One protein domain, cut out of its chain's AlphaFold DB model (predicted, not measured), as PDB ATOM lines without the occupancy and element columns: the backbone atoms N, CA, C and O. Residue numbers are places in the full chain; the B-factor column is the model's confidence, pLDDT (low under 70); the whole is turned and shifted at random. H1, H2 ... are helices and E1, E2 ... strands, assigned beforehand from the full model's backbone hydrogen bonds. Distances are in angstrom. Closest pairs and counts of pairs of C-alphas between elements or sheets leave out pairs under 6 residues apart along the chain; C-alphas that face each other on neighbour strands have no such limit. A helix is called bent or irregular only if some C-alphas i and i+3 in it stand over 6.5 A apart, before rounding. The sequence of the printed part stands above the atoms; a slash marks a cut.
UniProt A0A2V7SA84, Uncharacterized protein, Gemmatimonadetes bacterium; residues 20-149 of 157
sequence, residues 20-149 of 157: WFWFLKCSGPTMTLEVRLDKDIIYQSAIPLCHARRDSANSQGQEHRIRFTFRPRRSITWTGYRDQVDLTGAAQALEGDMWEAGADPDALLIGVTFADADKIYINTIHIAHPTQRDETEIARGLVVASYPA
ATOM      1  N   TRP A  20     185.728 134.135 200.588       93.62
ATOM      2  CA  TRP A  20     185.021 134.412 199.341       93.62
ATOM      3  C   TRP A  20     183.720 133.628 199.227       93.62
ATOM      4  O   TRP A  20     183.713 132.403 199.251       93.62
ATOM      5  N   PHE A  21     182.630 134.366 199.043       92.69
ATOM      6  CA  PHE A  21     181.273 133.847 198.910       92.69
ATOM      7  C   PHE A  21     180.639 134.248 197.577       92.69
ATOM      8  O   PHE A  21     181.017 135.250 196.962       92.69
ATOM      9  N   TRP A  22     179.606 133.516 197.180       92.00
ATOM     10  CA  TRP A  22     178.734 133.789 196.048       92.00
ATOM     11  C   TRP A  22     177.292 134.030 196.517       92.00
ATOM     12  O   TRP A  22     176.402 133.181 196.436       92.00
ATOM     13  N   PHE A  23     177.033 135.257 196.968       87.62
ATOM     14  CA  PHE A  23     175.683 135.716 197.306       87.62
ATOM     15  C   PHE A  23     175.016 136.407 196.123       87.62
ATOM     16  O   PHE A  23     175.687 136.986 195.277       87.62
ATOM     17  N   LEU A  24     173.679 136.440 196.081       80.88
ATOM     18  CA  LEU A  24     172.940 137.121 195.005       80.88
ATOM     19  C   LEU A  24     173.345 138.589 194.787       80.88
ATOM     20  O   LEU A  24     173.237 139.091 193.666       80.88
ATOM     21  N   LYS A  25     173.741 139.300 195.848       78.44
ATOM     22  CA  LYS A  25     174.125 140.714 195.789       78.44
ATOM     23  C   LYS A  25     175.209 141.024 196.813       78.44
ATOM     24  O   LYS A  25     175.034 140.755 197.992       78.44
ATOM     25  N   CYS A  26     176.270 141.682 196.363       82.50
ATOM     26  CA  CYS A  26     177.261 142.351 197.199       82.50
ATOM     27  C   CYS A  26     178.050 143.356 196.350       82.50
ATOM     28  O   CYS A  26     177.908 143.395 195.128       82.50
ATOM     29  N   SER A  27     178.867 144.190 196.990       82.50
ATOM     30  CA  SER A  27     179.671 145.228 196.328       82.50
ATOM     31  C   SER A  27     181.065 144.753 195.890       82.50
ATOM     32  O   SER A  27     181.955 145.580 195.705       82.50
ATOM     33  N   GLY A  28     181.291 143.441 195.802       87.69
ATOM     34  CA  GLY A  28     182.588 142.884 195.429       87.69
ATOM     35  C   GLY A  28     182.780 142.725 193.915       87.69
ATOM     36  O   GLY A  28     181.941 143.170 193.124       87.69
ATOM     37  N   PRO A  29     183.915 142.144 193.486       92.81
ATOM     38  CA  PRO A  29     184.198 141.935 192.074       92.81
ATOM     39  C   PRO A  29     183.210 140.951 191.443       92.81
ATOM     40  O   PRO A  29     182.540 140.171 192.115       92.81
ATOM     41  N   THR A  30     183.135 140.977 190.117       93.81
ATOM     42  CA  THR A  30     182.382 139.992 189.342       93.81
ATOM     43  C   THR A  30     183.346 138.996 188.716       93.81
ATOM     44  O   THR A  30     184.391 139.376 188.183       93.81
ATOM     45  N   MET A  31     182.974 137.727 188.743       95.94
ATOM     46  CA  MET A  31     183.668 136.632 188.085       95.94
ATOM     47  C   MET A  31     182.794 136.096 186.954       95.94
ATOM     48  O   MET A  31     181.575 136.019 187.074       95.94
ATOM     49  N   THR A  32     183.409 135.749 185.831       97.56
ATOM     50  CA  THR A  32     182.748 134.976 184.781       97.56
ATOM     51  C   THR A  32     182.918 133.500 185.091       97.56
ATOM     52  O   THR A  32     184.044 133.052 185.286       97.56
ATOM     53  N   LEU A  33     181.809 132.764 185.113       97.69
ATOM     54  CA  LEU A  33     181.767 131.310 185.174       97.69
ATOM     55  C   LEU A  33     181.294 130.792 183.817       97.69
ATOM     56  O   LEU A  33     180.260 131.216 183.297       97.69
ATOM     57  N   GLU A  34     182.069 129.901 183.224       98.25
ATOM     58  CA  GLU A  34     181.906 129.462 181.847       98.25
ATOM     59  C   GLU A  34     182.014 127.948 181.766       98.25
ATOM     60  O   GLU A  34     182.903 127.343 182.358       98.25
ATOM     61  N   VAL A  35     181.124 127.337 180.994       98.69
ATOM     62  CA  VAL A  35     181.169 125.913 180.693       98.69
ATOM     63  C   VAL A  35     181.351 125.754 179.195       98.69
ATOM     64  O   VAL A  35     180.584 126.304 178.398       98.69
ATOM     65  N   ARG A  36     182.376 124.997 178.812       98.62
ATOM     66  CA  ARG A  36     182.718 124.699 177.423       98.62
ATOM     67  C   ARG A  36     182.593 123.212 177.147       98.62
ATOM     68  O   ARG A  36     183.021 122.411 177.969       98.62
ATOM     69  N   LEU A  37     182.113 122.858 175.962       98.44
ATOM     70  CA  LEU A  37     182.239 121.516 175.399       98.44
ATOM     71  C   LEU A  37     182.941 121.609 174.046       98.44
ATOM     72  O   LEU A  37     182.460 122.290 173.149       98.44
ATOM     73  N   ASP A  38     184.078 120.933 173.896       96.69
ATOM     74  CA  ASP A  38     184.874 120.936 172.659       96.69
ATOM     75  C   ASP A  38     185.230 122.353 172.169       96.69
ATOM     76  O   ASP A  38     185.327 122.603 170.970       96.69
ATOM     77  N   LYS A  39     185.487 123.260 173.125       94.50
ATOM     78  CA  LYS A  39     185.764 124.705 172.954       94.50
ATOM     79  C   LYS A  39     184.539 125.585 172.685       94.50
ATOM     80  O   LYS A  39     184.674 126.802 172.801       94.50
ATOM     81  N   ASP A  40     183.368 125.013 172.421       97.38
ATOM     82  CA  ASP A  40     182.127 125.779 172.310       97.38
ATOM     83  C   ASP A  40     181.621 126.144 173.709       97.38
ATOM     84  O   ASP A  40     181.481 125.273 174.568       97.38
ATOM     85  N   ILE A  41     181.328 127.423 173.947       98.19
ATOM     86  CA  ILE A  41     180.689 127.868 175.191       98.19
ATOM     87  C   ILE A  41     179.241 127.367 175.182       98.19
ATOM     88  O   ILE A  41     178.429 127.815 174.373       98.19
ATOM     89  N   ILE A  42     178.921 126.444 176.088       98.00
ATOM     90  CA  ILE A  42     177.565 125.900 176.263       98.00
ATOM     91  C   ILE A  42     176.790 126.629 177.361       98.00
ATOM     92  O   ILE A  42     175.561 126.599 177.370       98.00
ATOM     93  N   TYR A  43     177.502 127.296 178.269       98.38
ATOM     94  CA  TYR A  43     176.921 128.154 179.287       98.38
ATOM     95  C   TYR A  43     177.926 129.217 179.728       98.38
ATOM     96  O   TYR A  43     179.121 128.945 179.830       98.38
ATOM     97  N   GLN A  44     177.441 130.420 180.021       97.56
ATOM     98  CA  GLN A  44     178.240 131.482 180.616       97.56
ATOM     99  C   GLN A  44     177.357 132.336 181.521       97.56
ATOM    100  O   GLN A  44     176.226 132.669 181.162       97.56
ATOM    101  N   SER A  45     177.880 132.700 182.686       95.25
ATOM    102  CA  SER A  45     177.226 133.610 183.617       95.25
ATOM    103  C   SER A  45     178.247 134.497 184.315       95.25
ATOM    104  O   SER A  45     179.413 134.136 184.466       95.25
ATOM    105  N   ALA A  46     177.792 135.665 184.748       94.12
ATOM    106  CA  ALA A  46     178.552 136.567 185.592       94.12
ATOM    107  C   ALA A  46     178.040 136.431 187.032       94.12
ATOM    108  O   ALA A  46     176.851 136.626 187.289       94.12
ATOM    109  N   ILE A  47     178.933 136.100 187.961       93.06
ATOM    110  CA  ILE A  47     178.617 135.906 189.374       93.06
ATOM    111  C   ILE A  47     179.297 136.986 190.225       93.06
ATOM    112  O   ILE A  47     180.480 137.272 190.022       93.06
ATOM    113  N   PRO A  48     178.581 137.632 191.157       92.81
ATOM    114  CA  PRO A  48     179.212 138.510 192.135       92.81
ATOM    115  C   PRO A  48     179.980 137.675 193.170       92.81
ATOM    116  O   PRO A  48     179.493 136.638 193.620       92.81
ATOM    117  N   LEU A  49     181.161 138.149 193.557       92.38
ATOM    118  CA  LEU A  49     181.967 137.571 194.625       92.38
ATOM    119  C   LEU A  49     181.980 138.504 195.828       92.38
ATOM    120  O   LEU A  49     182.244 139.700 195.695       92.38
ATOM    121  N   CYS A  50     181.731 137.956 197.007       90.69
ATOM    122  CA  CYS A  50     181.610 138.704 198.246       90.69
ATOM    123  C   CYS A  50     182.754 138.320 199.177       90.69
ATOM    124  O   CYS A  50     182.864 137.163 199.566       90.69
ATOM    125  N   HIS A  51     183.592 139.287 199.546       91.94
ATOM    126  CA  HIS A  51     184.655 139.074 200.524       91.94
ATOM    127  C   HIS A  51     184.135 139.477 201.900       91.94
ATOM    128  O   HIS A  51     184.015 140.666 202.207       91.94
ATOM    129  N   ALA A  52     183.731 138.491 202.692       88.81
ATOM    130  CA  ALA A  52     182.981 138.718 203.921       88.81
ATOM    131  C   ALA A  52     183.458 137.792 205.040       88.81
ATOM    132  O   ALA A  52     184.130 136.791 204.804       88.81
ATOM    133  N   ARG A  53     183.104 138.119 206.284       88.00
ATOM    134  CA  ARG A  53     183.359 137.227 207.418       88.00
ATOM    135  C   ARG A  53     182.303 136.130 207.475       88.00
ATOM    136  O   ARG A  53     181.137 136.369 207.154       88.00
ATOM    137  N   ARG A  54     182.693 134.945 207.949       81.50
ATOM    138  CA  ARG A  54     181.804 133.774 208.053       81.50
ATOM    139  C   ARG A  54     180.535 134.032 208.879       81.50
ATOM    140  O   ARG A  54     179.482 133.507 208.545       81.50
ATOM    141  N   ASP A  55     180.616 134.839 209.930       76.62
ATOM    142  CA  ASP A  55     179.475 135.206 210.783       76.62
ATOM    143  C   ASP A  55     178.464 136.126 210.076       76.62
ATOM    144  O   ASP A  55     177.260 136.034 210.312       76.62
ATOM    145  N   SER A  56     178.941 136.970 209.161       68.81
ATOM    146  CA  SER A  56     178.105 137.852 208.347       68.81
ATOM    147  C   SER A  56     177.424 137.135 207.175       68.81
ATOM    148  O   SER A  56     176.398 137.626 206.699       68.81
ATOM    149  N   ALA A  57     177.922 135.963 206.758       62.03
ATOM    150  CA  ALA A  57     177.415 135.200 205.611       62.03
ATOM    151  C   ALA A  57     175.903 134.927 205.698       62.03
ATOM    152  O   ALA A  57     175.160 135.221 204.764       62.03
ATOM    153  N   ASN A  58     175.423 134.511 206.874       58.28
ATOM    154  CA  ASN A  58     174.006 134.207 207.121       58.28
ATOM    155  C   ASN A  58     173.078 135.434 207.023       58.28
ATOM    156  O   ASN A  58     171.859 135.284 206.965       58.28
ATOM    157  N   SER A  59     173.638 136.648 207.038       58.03
ATOM    158  CA  SER A  59     172.889 137.910 206.967       58.03
ATOM    159  C   SER A  59     172.964 138.600 205.603       58.03
ATOM    160  O   SER A  59     172.205 139.538 205.361       58.03
ATOM    161  N   GLN A  60     173.870 138.161 204.718       54.25
ATOM    162  CA  GLN A  60     174.238 138.897 203.501       54.25
ATOM    163  C   GLN A  60     173.674 138.314 202.198       54.25
ATOM    164  O   GLN A  60     173.746 138.986 201.171       54.25
ATOM    165  N   GLY A  61     173.039 137.139 202.198       56.16
ATOM    166  CA  GLY A  61     172.354 136.701 200.985       56.16
ATOM    167  C   GLY A  61     171.722 135.323 201.027       56.16
ATOM    168  O   GLY A  61     172.035 134.485 201.861       56.16
ATOM    169  N   GLN A  62     170.807 135.110 200.083       60.84
ATOM    170  CA  GLN A  62     170.399 133.775 199.665       60.84
ATOM    171  C   GLN A  62     171.547 133.188 198.831       60.84
ATOM    172  O   GLN A  62     172.066 133.888 197.950       60.84
ATOM    173  N   GLU A  63     171.923 131.938 199.100       68.12
ATOM    174  CA  GLU A  63     172.846 131.175 198.254       68.12
ATOM    175  C   GLU A  63     172.334 131.180 196.811       68.12
ATOM    176  O   GLU A  63     171.150 130.933 196.548       68.12
ATOM    177  N   HIS A  64     173.217 131.505 195.869       79.56
ATOM    178  CA  HIS A  64     172.872 131.481 194.458       79.56
ATOM    179  C   HIS A  64     173.224 130.120 193.852       79.56
ATOM    180  O   HIS A  64     174.194 129.467 194.233       79.56
ATOM    181  N   ARG A  65     172.404 129.689 192.896       90.75
ATOM    182  CA  ARG A  65     172.546 128.420 192.194       90.75
ATOM    183  C   ARG A  65     172.264 128.632 190.720       90.75
ATOM    184  O   ARG A  65     171.282 129.278 190.356       90.75
ATOM    185  N   ILE A  66     173.113 128.066 189.882       95.00
ATOM    186  CA  ILE A  66     172.963 128.056 188.435       95.00
ATOM    187  C   ILE A  66     172.469 126.680 188.011       95.00
ATOM    188  O   ILE A  66     173.010 125.666 188.437       95.00
ATOM    189  N   ARG A  67     171.480 126.660 187.116       96.88
ATOM    190  CA  ARG A  67     171.064 125.468 186.377       96.88
ATOM    191  C   ARG A  67     170.938 125.789 184.903       96.88
ATOM    192  O   ARG A  67     170.409 126.842 184.540       96.88
ATOM    193  N   PHE A  68     171.401 124.882 184.058       98.06
ATOM    194  CA  PHE A  68     171.270 124.996 182.611       98.06
ATOM    195  C   PHE A  68     171.194 123.617 181.966       98.06
ATOM    196  O   PHE A  68     171.683 122.633 182.510       98.06
ATOM    197  N   THR A  69     170.606 123.548 180.776       98.44
ATOM    198  CA  THR A  69     170.508 122.308 180.001       98.44
ATOM    199  C   THR A  69     171.264 122.460 178.691       98.44
ATOM    200  O   THR A  69     171.197 123.506 178.047       98.44
ATOM    201  N   PHE A  70     171.931 121.399 178.250       98.06
ATOM    202  CA  PHE A  70     172.574 121.339 176.940       98.06
ATOM    203  C   PHE A  70     172.414 119.950 176.313       98.06
ATOM    204  O   PHE A  70     171.955 119.000 176.948       98.06
ATOM    205  N   ARG A  71     172.757 119.847 175.027       98.19
ATOM    206  CA  ARG A  71     172.760 118.594 174.263       98.19
ATOM    207  C   ARG A  71     174.099 118.467 173.534       98.19
ATOM    208  O   ARG A  71     174.359 119.278 172.642       98.19
ATOM    209  N   PRO A  72     174.964 117.503 173.892       97.62
ATOM    210  CA  PRO A  72     176.287 117.384 173.298       97.62
ATOM    211  C   PRO A  72     176.195 116.841 171.868       97.62
ATOM    212  O   PRO A  72     175.330 116.029 171.550       97.62
ATOM    213  N   ARG A  73     177.113 117.248 170.986       97.38
ATOM    214  CA  ARG A  73     177.168 116.744 169.595       97.38
ATOM    215  C   ARG A  73     177.791 115.350 169.472       97.38
ATOM    216  O   ARG A  73     177.738 114.741 168.409       97.38
ATOM    217  N   ARG A  74     178.383 114.854 170.554       97.56
ATOM    218  CA  ARG A  74     179.039 113.550 170.662       97.56
ATOM    219  C   ARG A  74     178.688 112.894 171.988       97.56
ATOM    220  O   ARG A  74     178.178 113.556 172.890       97.56
ATOM    221  N   SER A  75     179.030 111.620 172.121       97.94
ATOM    222  CA  SER A  75     178.959 110.941 173.409       97.94
ATOM    223  C   SER A  75     179.961 111.528 174.412       97.94
ATOM    224  O   SER A  75     181.038 112.014 174.036       97.94
ATOM    225  N   ILE A  76     179.611 111.459 175.695       98.06
ATOM    226  CA  ILE A  76     180.487 111.826 176.812       98.06
ATOM    227  C   ILE A  76     180.683 110.590 177.681       98.06
ATOM    228  O   ILE A  76     179.718 109.937 178.076       98.06
ATOM    229  N   THR A  77     181.946 110.264 177.941       97.81
ATOM    230  CA  THR A  77     182.349 109.233 178.896       97.81
ATOM    231  C   THR A  77     182.611 109.897 180.238       97.81
ATOM    232  O   THR A  77     183.386 110.852 180.309       97.81
ATOM    233  N   TRP A  78     181.978 109.379 181.281       97.12
ATOM    234  CA  TRP A  78     182.046 109.895 182.640       97.12
ATOM    235  C   TRP A  78     182.836 108.928 183.513       97.12
ATOM    236  O   TRP A  78     182.553 107.729 183.547       97.12
ATOM    237  N   THR A  79     183.834 109.457 184.212       93.88
ATOM    238  CA  THR A  79     184.732 108.699 185.090       93.88
ATOM    239  C   THR A  79     185.075 109.526 186.322       93.88
ATOM    240  O   THR A  79     185.066 110.751 186.251       93.88
ATOM    241  N   GLY A  80     185.435 108.877 187.430       88.44
ATOM    242  CA  GLY A  80     185.996 109.554 188.607       88.44
ATOM    243  C   GLY A  80     184.987 109.961 189.683       88.44
ATOM    244  O   GLY A  80     185.406 110.412 190.742       88.44
ATOM    245  N   TYR A  81     183.684 109.766 189.456       91.44
ATOM    246  CA  TYR A  81     182.656 109.960 190.489       91.44
ATOM    247  C   TYR A  81     182.111 108.645 191.060       91.44
ATOM    248  O   TYR A  81     181.872 108.536 192.258       91.44
ATOM    249  N   ARG A  82     181.924 107.635 190.208       88.62
ATOM    250  CA  ARG A  82     181.491 106.286 190.592       88.62
ATOM    251  C   ARG A  82     182.534 105.270 190.139       88.62
ATOM    252  O   ARG A  82     183.314 105.552 189.232       88.62
ATOM    253  N   ASP A  83     182.482 104.075 190.720       89.00
ATOM    254  CA  ASP A  83     183.386 102.964 190.377       89.00
ATOM    255  C   ASP A  83     183.170 102.425 188.952       89.00
ATOM    256  O   ASP A  83     184.006 101.705 188.408       89.00
ATOM    257  N   GLN A  84     182.041 102.775 188.331       89.81
ATOM    258  CA  GLN A  84     181.679 102.389 186.972       89.81
ATOM    259  C   GLN A  84     181.893 103.535 185.979       89.81
ATOM    260  O   GLN A  84     181.714 104.710 186.305       89.81
ATOM    261  N   VAL A  85     182.211 103.174 184.735       92.19
ATOM    262  CA  VAL A  85     182.242 104.115 183.612       92.19
ATOM    263  C   VAL A  85     180.824 104.289 183.084       92.19
ATOM    264  O   VAL A  85     180.208 103.326 182.627       92.19
ATOM    265  N   ASP A  86     180.328 105.522 183.108       94.88
ATOM    266  CA  ASP A  86     179.039 105.870 182.518       94.88
ATOM    267  C   ASP A  86     179.239 106.520 181.138       94.88
ATOM    268  O   ASP A  86     180.228 107.209 180.882       94.88
ATOM    269  N   LEU A  87     178.287 106.311 180.226       95.75
ATOM    270  CA  LEU A  87     178.293 106.898 178.887       95.75
ATOM    271  C   LEU A  87     176.949 107.571 178.624       95.75
ATOM    272  O   LEU A  87     175.906 106.935 178.756       95.75
ATOM    273  N   THR A  88     176.984 108.828 178.196       97.38
ATOM    274  CA  THR A  88     175.810 109.521 177.649       97.38
ATOM    275  C   THR A  88     175.963 109.657 176.145       97.38
ATOM    276  O   THR A  88     177.057 109.944 175.651       97.38
ATOM    277  N   GLY A  89     174.874 109.451 175.409       97.00
ATOM    278  CA  GLY A  89     174.863 109.537 173.952       97.00
ATOM    279  C   GLY A  89     174.928 110.973 173.431       97.00
ATOM    280  O   GLY A  89     174.674 111.939 174.153       97.00
ATOM    281  N   ALA A  90     175.225 111.117 172.139       96.88
ATOM    282  CA  ALA A  90     175.026 112.384 171.442       96.88
ATOM    283  C   ALA A  90     173.550 112.818 171.516       96.88
ATOM    284  O   ALA A  90     172.644 111.987 171.509       96.88
ATOM    285  N   ALA A  91     173.318 114.128 171.578       97.19
ATOM    286  CA  ALA A  91     172.020 114.789 171.703       97.19
ATOM    287  C   ALA A  91     171.193 114.444 172.961       97.19
ATOM    288  O   ALA A  91     170.111 115.017 173.138       97.19
ATOM    289  N   GLN A  92     171.693 113.583 173.855       97.81
ATOM    290  CA  GLN A  92     171.079 113.343 175.161       97.81
ATOM    291  C   GLN A  92     171.055 114.655 175.951       97.81
ATOM    292  O   GLN A  92     172.063 115.352 176.046       97.81
ATOM    293  N   ALA A  93     169.884 115.026 176.467       98.12
ATOM    294  CA  ALA A  93     169.757 116.227 177.277       98.12
ATOM    295  C   ALA A  93     170.455 116.007 178.618       98.12
ATOM    296  O   ALA A  93     170.185 115.018 179.297       98.12
ATOM    297  N   LEU A  94     171.334 116.937 178.973       98.50
ATOM    298  CA  LEU A  94     172.053 116.939 180.235       98.50
ATOM    299  C   LEU A  94     171.818 118.265 180.943       98.50
ATOM    300  O   LEU A  94     171.781 119.319 180.302       98.50
ATOM    301  N   GLU A  95     171.677 118.202 182.255       98.69
ATOM    302  CA  GLU A  95     171.627 119.355 183.141       98.69
ATOM    303  C   GLU A  95     173.003 119.567 183.771       98.69
ATOM    304  O   GLU A  95     173.628 118.616 184.243       98.69
ATOM    305  N   GLY A  96     173.472 120.811 183.752       98.38
ATOM    306  CA  GLY A  96     174.569 121.282 184.582       98.38
ATOM    307  C   GLY A  96     174.016 122.098 185.745       98.38
ATOM    308  O   GLY A  96     173.155 122.961 185.542       98.38
ATOM    309  N   ASP A  97     174.521 121.839 186.945       98.06
ATOM    310  CA  ASP A  97     174.142 122.545 188.166       98.06
ATOM    311  C   ASP A  97     175.397 123.005 188.911       98.06
ATOM    312  O   ASP A  97     176.372 122.255 189.011       98.06
ATOM    313  N   MET A  98     175.394 124.256 189.374       98.12
ATOM    314  CA  MET A  98     176.527 124.868 190.062       98.12
ATOM    315  C   MET A  98     176.059 125.710 191.248       98.12
ATOM    316  O   MET A  98     175.156 126.537 191.103       98.12
ATOM    317  N   TRP A  99     176.689 125.531 192.409       95.69
ATOM    318  CA  TRP A  99     176.357 126.232 193.656       95.69
ATOM    319  C   TRP A  99     177.617 126.501 194.487       95.69
ATOM    320  O   TRP A  99     178.664 125.896 194.251       95.69
ATOM    321  N   GLU A 100     177.534 127.398 195.468       94.81
ATOM    322  CA  GLU A 100     178.598 127.545 196.467       94.81
ATOM    323  C   GLU A 100     178.670 126.282 197.339       94.81
ATOM    324  O   GLU A 100     177.769 125.999 198.122       94.81
ATOM    325  N   ALA A 101     179.746 125.511 197.205       94.75
ATOM    326  CA  ALA A 101     180.016 124.350 198.051       94.75
ATOM    327  C   ALA A 101     180.872 124.705 199.277       94.75
ATOM    328  O   ALA A 101     180.906 123.943 200.245       94.75
ATOM    329  N   GLY A 102     181.568 125.841 199.239       92.81
ATOM    330  CA  GLY A 102     182.399 126.319 200.333       92.81
ATOM    331  C   GLY A 102     183.087 127.644 200.022       92.81
ATOM    332  O   GLY A 102     183.094 128.116 198.887       92.81
ATOM    333  N   ALA A 103     183.682 128.219 201.062       92.44
ATOM    334  CA  ALA A 103     184.304 129.532 201.041       92.44
ATOM    335  C   ALA A 103     185.640 129.480 201.785       92.44
ATOM    336  O   ALA A 103     185.668 129.127 202.973       92.44
ATOM    337  N   ASP A 104     186.700 129.888 201.092       94.25
ATOM    338  CA  ASP A 104     188.075 129.944 201.583       94.25
ATOM    339  C   ASP A 104     188.624 131.386 201.501       94.25
ATOM    340  O   ASP A 104     188.023 132.248 200.845       94.25
ATOM    341  N   PRO A 105     189.740 131.704 202.190       94.56
ATOM    342  CA  PRO A 105     190.322 133.052 202.173       94.56
ATOM    343  C   PRO A 105     190.806 133.511 200.791       94.56
ATOM    344  O   PRO A 105     190.813 134.705 200.492       94.56
ATOM    345  N   ASP A 106     191.218 132.575 199.940       95.25
ATOM    346  CA  ASP A 106     191.789 132.824 198.616       95.25
ATOM    347  C   ASP A 106     190.917 132.312 197.462       95.25
ATOM    348  O   ASP A 106     191.143 132.708 196.315       95.25
ATOM    349  N   ALA A 107     189.893 131.503 197.748       96.75
ATOM    350  CA  ALA A 107     189.060 130.880 196.729       96.75
ATOM    351  C   ALA A 107     187.582 130.743 197.127       96.75
ATOM    352  O   ALA A 107     187.214 130.615 198.295       96.75
ATOM    353  N   LEU A 108     186.734 130.709 196.102       95.94
ATOM    354  CA  LEU A 108     185.368 130.205 196.172       95.94
ATOM    355  C   LEU A 108     185.375 128.734 195.734       95.94
ATOM    356  O   LEU A 108     185.883 128.408 194.657       95.94
ATOM    357  N   LEU A 109     184.775 127.848 196.528       97.38
ATOM    358  CA  LEU A 109     184.591 126.448 196.149       97.38
ATOM    359  C   LEU A 109     183.216 126.284 195.502       97.38
ATOM    360  O   LEU A 109     182.185 126.404 196.165       97.38
ATOM    361  N   ILE A 110     183.193 125.991 194.205       97.94
ATOM    362  CA  ILE A 110     181.959 125.823 193.434       97.94
ATOM    363  C   ILE A 110     181.681 124.331 193.277       97.94
ATOM    364  O   ILE A 110     182.448 123.618 192.630       97.94
ATOM    365  N   GLY A 111     180.580 123.851 193.849       98.00
ATOM    366  CA  GLY A 111     180.072 122.512 193.571       98.00
ATOM    367  C   GLY A 111     179.544 122.455 192.144       98.00
ATOM    368  O   GLY A 111     178.868 123.384 191.707       98.00
ATOM    369  N   VAL A 112     179.869 121.392 191.413       98.38
ATOM    370  CA  VAL A 112     179.455 121.192 190.022       98.38
ATOM    371  C   VAL A 112     178.922 119.783 189.846       98.38
ATOM    372  O   VAL A 112     179.615 118.805 190.143       98.38
ATOM    373  N   THR A 113     177.725 119.668 189.276       98.38
ATOM    374  CA  THR A 113     177.195 118.385 188.812       98.38
ATOM    375  C   THR A 113     176.777 118.432 187.355       98.38
ATOM    376  O   THR A 113     176.349 119.460 186.832       98.38
ATOM    377  N   PHE A 114     176.876 117.268 186.715       98.38
ATOM    378  CA  PHE A 114     176.217 116.988 185.447       98.38
ATOM    379  C   PHE A 114     175.350 115.744 185.600       98.38
ATOM    380  O   PHE A 114     175.802 114.719 186.122       98.38
ATOM    381  N   ALA A 115     174.102 115.847 185.168       98.19
ATOM    382  CA  ALA A 115     173.078 114.833 185.372       98.19
ATOM    383  C   ALA A 115     172.133 114.750 184.169       98.19
ATOM    384  O   ALA A 115     172.114 115.628 183.307       98.19
ATOM    385  N   ASP A 116     171.324 113.703 184.132       97.19
ATOM    386  CA  ASP A 116     170.055 113.700 183.409       97.19
ATOM    387  C   ASP A 116     168.896 113.477 184.391       97.19
ATOM    388  O   ASP A 116     169.053 113.634 185.602       97.19
ATOM    389  N   ALA A 117     167.718 113.137 183.866       94.12
ATOM    390  CA  ALA A 117     166.539 112.872 184.684       94.12
ATOM    391  C   ALA A 117     166.695 111.652 185.613       94.12
ATOM    392  O   ALA A 117     165.980 111.566 186.610       94.12
ATOM    393  N   ASP A 118     167.613 110.733 185.304       92.94
ATOM    394  CA  ASP A 118     167.734 109.445 185.985       92.94
ATOM    395  C   ASP A 118     168.883 109.434 186.997       92.94
ATOM    396  O   ASP A 118     168.778 108.801 188.056       92.94
ATOM    397  N   LYS A 119     170.008 110.098 186.694       94.94
ATOM    398  CA  LYS A 119     171.183 110.078 187.576       94.94
ATOM    399  C   LYS A 119     172.147 111.248 187.395       94.94
ATOM    400  O   LYS A 119     172.249 111.873 186.346       94.94
ATOM    401  N   ILE A 120     172.952 111.449 188.437       97.12
ATOM    402  CA  ILE A 120     174.140 112.307 188.435       97.12
ATOM    403  C   ILE A 120     175.340 111.495 187.926       97.12
ATOM    404  O   ILE A 120     175.686 110.467 188.517       97.12
ATOM    405  N   TYR A 121     175.975 111.978 186.858       97.69
ATOM    406  CA  TYR A 121     177.159 111.382 186.229       97.69
ATOM    407  C   TYR A 121     178.469 111.823 186.883       97.69
ATOM    408  O   TYR A 121     179.422 111.051 186.955       97.69
ATOM    409  N   ILE A 122     178.511 113.060 187.377       97.75
ATOM    410  CA  ILE A 122     179.658 113.626 188.086       97.75
ATOM    411  C   ILE A 122     179.169 114.582 189.176       97.75
ATOM    412  O   ILE A 122     178.203 115.318 188.969       97.75
ATOM    413  N   ASN A 123     179.847 114.579 190.319       97.12
ATOM    414  CA  ASN A 123     179.755 115.605 191.351       97.12
ATOM    415  C   ASN A 123     181.183 115.943 191.781       97.12
ATOM    416  O   ASN A 123     181.921 115.048 192.197       97.12
ATOM    417  N   THR A 124     181.591 117.194 191.609       97.50
ATOM    418  CA  THR A 124     182.962 117.637 191.872       97.50
ATOM    419  C   THR A 124     182.990 119.092 192.335       97.50
ATOM    420  O   THR A 124     181.957 119.759 192.376       97.50
ATOM    421  N   ILE A 125     184.177 119.582 192.685       98.06
ATOM    422  CA  ILE A 125     184.425 120.971 193.066       98.06
ATOM    423  C   ILE A 125     185.317 121.627 192.011       98.06
ATOM    424  O   ILE A 125     186.371 121.100 191.658       98.06
ATOM    425  N   HIS A 126     184.902 122.798 191.541       98.56
ATOM    426  CA  HIS A 126     185.748 123.746 190.829       98.56
ATOM    427  C   HIS A 126     186.230 124.813 191.820       98.56
ATOM    428  O   HIS A 126     185.418 125.481 192.458       98.56
ATOM    429  N   ILE A 127     187.547 124.957 191.964       98.50
ATOM    430  CA  ILE A 127     188.161 125.972 192.829       98.50
ATOM    431  C   ILE A 127     188.360 127.232 191.992       98.50
ATOM    432  O   ILE A 127     189.079 127.195 190.993       98.50
ATOM    433  N   ALA A 128     187.705 128.321 192.386       98.25
ATOM    434  CA  ALA A 128     187.692 129.570 191.642       98.25
ATOM    435  C   ALA A 128     188.367 130.687 192.443       98.25
ATOM    436  O   ALA A 128     187.866 131.115 193.487       98.25
ATOM    437  N   HIS A 129     189.483 131.196 191.935       97.75
ATOM    438  CA  HIS A 129     190.220 132.287 192.555       97.75
ATOM    439  C   HIS A 129     189.761 133.636 191.972       97.75
ATOM    440  O   HIS A 129     189.719 133.812 190.751       97.75
ATOM    441  N   PRO A 130     189.467 134.649 192.807       94.75
ATOM    442  CA  PRO A 130     188.894 135.925 192.363       94.75
ATOM    443  C   PRO A 130     189.722 136.721 191.343       94.75
ATOM    444  O   PRO A 130     189.191 137.634 190.711       94.75
ATOM    445  N   THR A 131     191.022 136.442 191.222       94.06
ATOM    446  CA  THR A 131     191.992 137.273 190.490       94.06
ATOM    447  C   THR A 131     192.638 136.583 189.292       94.06
ATOM    448  O   THR A 131     193.357 137.245 188.540       94.06
ATOM    449  N   GLN A 132     192.376 135.295 189.063       95.44
ATOM    450  CA  GLN A 132     193.017 134.522 187.999       95.44
ATOM    451  C   GLN A 132     192.026 133.630 187.257       95.44
ATOM    452  O   GLN A 132     190.862 133.510 187.621       95.44
ATOM    453  N   ARG A 133     192.498 133.046 186.154       98.06
ATOM    454  CA  ARG A 133     191.749 132.026 185.431       98.06
ATOM    455  C   ARG A 133     192.015 130.672 186.068       98.06
ATOM    456  O   ARG A 133     193.171 130.257 186.107       98.06
ATOM    457  N   ASP A 134     190.952 129.968 186.419       98.69
ATOM    458  CA  ASP A 134     191.000 128.570 186.831       98.69
ATOM    459  C   ASP A 134     190.166 127.723 185.873       98.69
ATOM    460  O   ASP A 134     189.143 128.170 185.347       98.69
ATOM    461  N   GLU A 135     190.597 126.488 185.632       98.56
ATOM    462  CA  GLU A 135     189.883 125.534 184.784       98.56
ATOM    463  C   GLU A 135     189.844 124.157 185.452       98.56
ATOM    464  O   GLU A 135     190.803 123.715 186.085       98.56
ATOM    465  N   THR A 136     188.724 123.458 185.296       98.56
ATOM    466  CA  THR A 136     188.562 122.063 185.701       98.56
ATOM    467  C   THR A 136     187.961 121.296 184.536       98.56
ATOM    468  O   THR A 136     186.846 121.581 184.095       98.56
ATOM    469  N   GLU A 137     188.709 120.324 184.017       98.00
ATOM    470  CA  GLU A 137     188.194 119.391 183.018       98.00
ATOM    471  C   GLU A 137     187.369 118.310 183.728       98.00
ATOM    472  O   GLU A 137     187.882 117.534 184.529       98.00
ATOM    473  N   ILE A 138     186.066 118.302 183.456       97.94
ATOM    474  CA  ILE A 138     185.071 117.443 184.114       97.94
ATOM    475  C   ILE A 138     184.987 116.080 183.425       97.94
ATOM    476  O   ILE A 138     184.879 115.030 184.052       97.94
ATOM    477  N   ALA A 139     185.024 116.119 182.101       97.75
ATOM    478  CA  ALA A 139     185.142 114.986 181.204       97.75
ATOM    479  C   ALA A 139     185.930 115.474 179.989       97.75
ATOM    480  O   ALA A 139     186.052 116.682 179.791       97.75
ATOM    481  N   ARG A 140     186.420 114.562 179.140       97.56
ATOM    482  CA  ARG A 140     187.196 114.938 177.946       97.56
ATOM    483  C   ARG A 140     186.499 116.072 177.192       97.56
ATOM    484  O   ARG A 140     185.387 115.861 176.704       97.56
ATOM    485  N   GLY A 141     187.139 117.234 177.089       97.62
ATOM    486  CA  GLY A 141     186.646 118.419 176.379       97.62
ATOM    487  C   GLY A 141     185.480 119.176 177.031       97.62
ATOM    488  O   GLY A 141     185.094 120.208 176.486       97.62
ATOM    489  N   LEU A 142     184.922 118.698 178.149       98.44
ATOM    490  CA  LEU A 142     183.932 119.406 178.966       98.44
ATOM    491  C   LEU A 142     184.661 120.111 180.112       98.44
ATOM    492  O   LEU A 142     185.136 119.463 181.043       98.44
ATOM    493  N   VAL A 143     184.750 121.433 180.037       98.81
ATOM    494  CA  VAL A 143     185.559 122.248 180.947       98.81
ATOM    495  C   VAL A 143     184.681 123.279 181.635       98.81
ATOM    496  O   VAL A 143     183.934 123.997 180.970       98.81
ATOM    497  N   VAL A 144     184.811 123.374 182.955       98.75
ATOM    498  CA  VAL A 144     184.332 124.519 183.737       98.75
ATOM    499  C   VAL A 144     185.505 125.460 183.937       98.75
ATOM    500  O   VAL A 144     186.593 125.026 184.308       98.75
ATOM    501  N   ALA A 145     185.295 126.740 183.668       98.62
ATOM    502  CA  ALA A 145     186.298 127.770 183.834       98.62
ATOM    503  C   ALA A 145     185.727 128.959 184.592       98.62
ATOM    504  O   ALA A 145     184.597 129.383 184.342       98.62
ATOM    505  N   SER A 146     186.551 129.547 185.442       98.50
ATOM    506  CA  SER A 146     186.269 130.811 186.102       98.50
ATOM    507  C   SER A 146     187.379 131.810 185.812       98.50
ATOM    508  O   SER A 146     188.525 131.433 185.562       98.50
ATOM    509  N   TYR A 147     187.034 133.091 185.726       98.06
ATOM    510  CA  TYR A 147     188.010 134.167 185.553       98.06
ATOM    511  C   TYR A 147     187.414 135.532 185.926       98.06
ATOM    512  O   TYR A 147     186.196 135.709 185.828       98.06
ATOM    513  N   PRO A 148     188.233 136.532 186.308       96.19
ATOM    514  CA  PRO A 148     187.745 137.870 186.618       96.19
ATOM    515  C   PRO A 148     186.984 138.456 185.427       96.19
ATOM    516  O   PRO A 148     187.465 138.415 184.288       96.19
ATOM    517  N   ALA A 149     185.803 139.024 185.676       90.81
ATOM    518  CA  ALA A 149     185.098 139.761 184.639       90.81
ATOM    519  C   ALA A 149     185.954 140.963 184.212       90.81
ATOM    520  O   ALA A 149     186.528 141.669 185.046       90.81
TER     521      ALA A 149
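This is residues 20 to 149 of the 157 residues of an uncharacterized protein of Gemmatimonadetes bacterium (UniProt A0A2V7SA84). Two four-stranded antiparallel sheets, E4 E7 E8 E9 and E2 E1 E11 E10, lie face to face as a sandwich, their strands running roughly along the long axis. The small hairpin of E5 and E6 lies at one end of it, and E3 and the short helix H1 lie at the other. The printed part has 130 residues, with eleven named strands and one named helix, H1, between E3 and E4 along the chain; the class is mostly strand. The whole is compact, with a radius of gyration of the C-alphas of 15.2 A, yet elongated, with spans of 44 by 26 by 20 A.

In one sheet, E4 is residues 65 to 70, E7 residues 94 to 103, 27.2 A long, E8 residues 108 to 115, 22.4 A, and E9 residues 120 to 128, 22.2 A. In the other, E2 is residues 40 to 48, 23.7 A, E1 residues 30 to 37, 23.1 A, E11 residues 142 to 148, 20.3 A, and E10 residues 134 to 139. E5 is residues 76 to 78, E6 residues 86 to 88, E3 residues 50 to 53 and H1 residues 54 to 60. E1 begins at C-alpha 30, (182.382, 139.992, 189.342), and E11 ends at C-alpha 148, (187.745, 137.870, 186.618).

E7, E8 and E9 form a meander, each strand the antiparallel neighbour of the one before. N 97 and O 113 of E7 and E8 are 3.0 A apart, and N 110 and O 126 of E8 and E9 2.9 A, both within hydrogen-bond range. E4 is an edge strand beside E7, with N 68 and O 96 at 3.0 A. This twisted sheet and the other form a sandwich, two sheets face to face, the parts that face each other 10.0 A centre to centre, with the strands of the one at 23 degrees to those of the other. In the other sheet, also twisted, N 33 and O 45 of E1 and E2 are within hydrogen-bond range at 2.8 A, as are N 34 and O 145 of E1 and E11 at 2.8 A, and N 144 and O 136 of E11 and E10 at 2.9 A. The closest C-alphas of E9 and E10, Ala 128 and Asp 134, are 5.9 A apart. E5 and E6 form a hairpin, with N 78 and O 86 at 2.8 A; the closest C-alphas of E5 and E10, Trp 78 and Ala 139, are 6.1 A apart. E2 bends by 50 degrees at residue 43 and runs on into E3 at 46 degrees. E3 pairs with no named strand, but its residues 50 to 51 pair antiparallel with residues 20 to 21. H1 is on neither four-stranded sheet and is irregular, but only just: C-alphas 55 and 58 are 6.7 A apart. In H1, 1 of 3 O i to N i+4 pairs and 3 of 4 O i to N i+3 pairs are within range.

The C-alphas farthest apart, Asp 55 and Ala 90, are 45.7 A apart. The printed part has no cut and no long link; E5 to E6 is short, the others tight. Mean pLDDT of the printed part is 92.9, with residues 56 to 63 under 70.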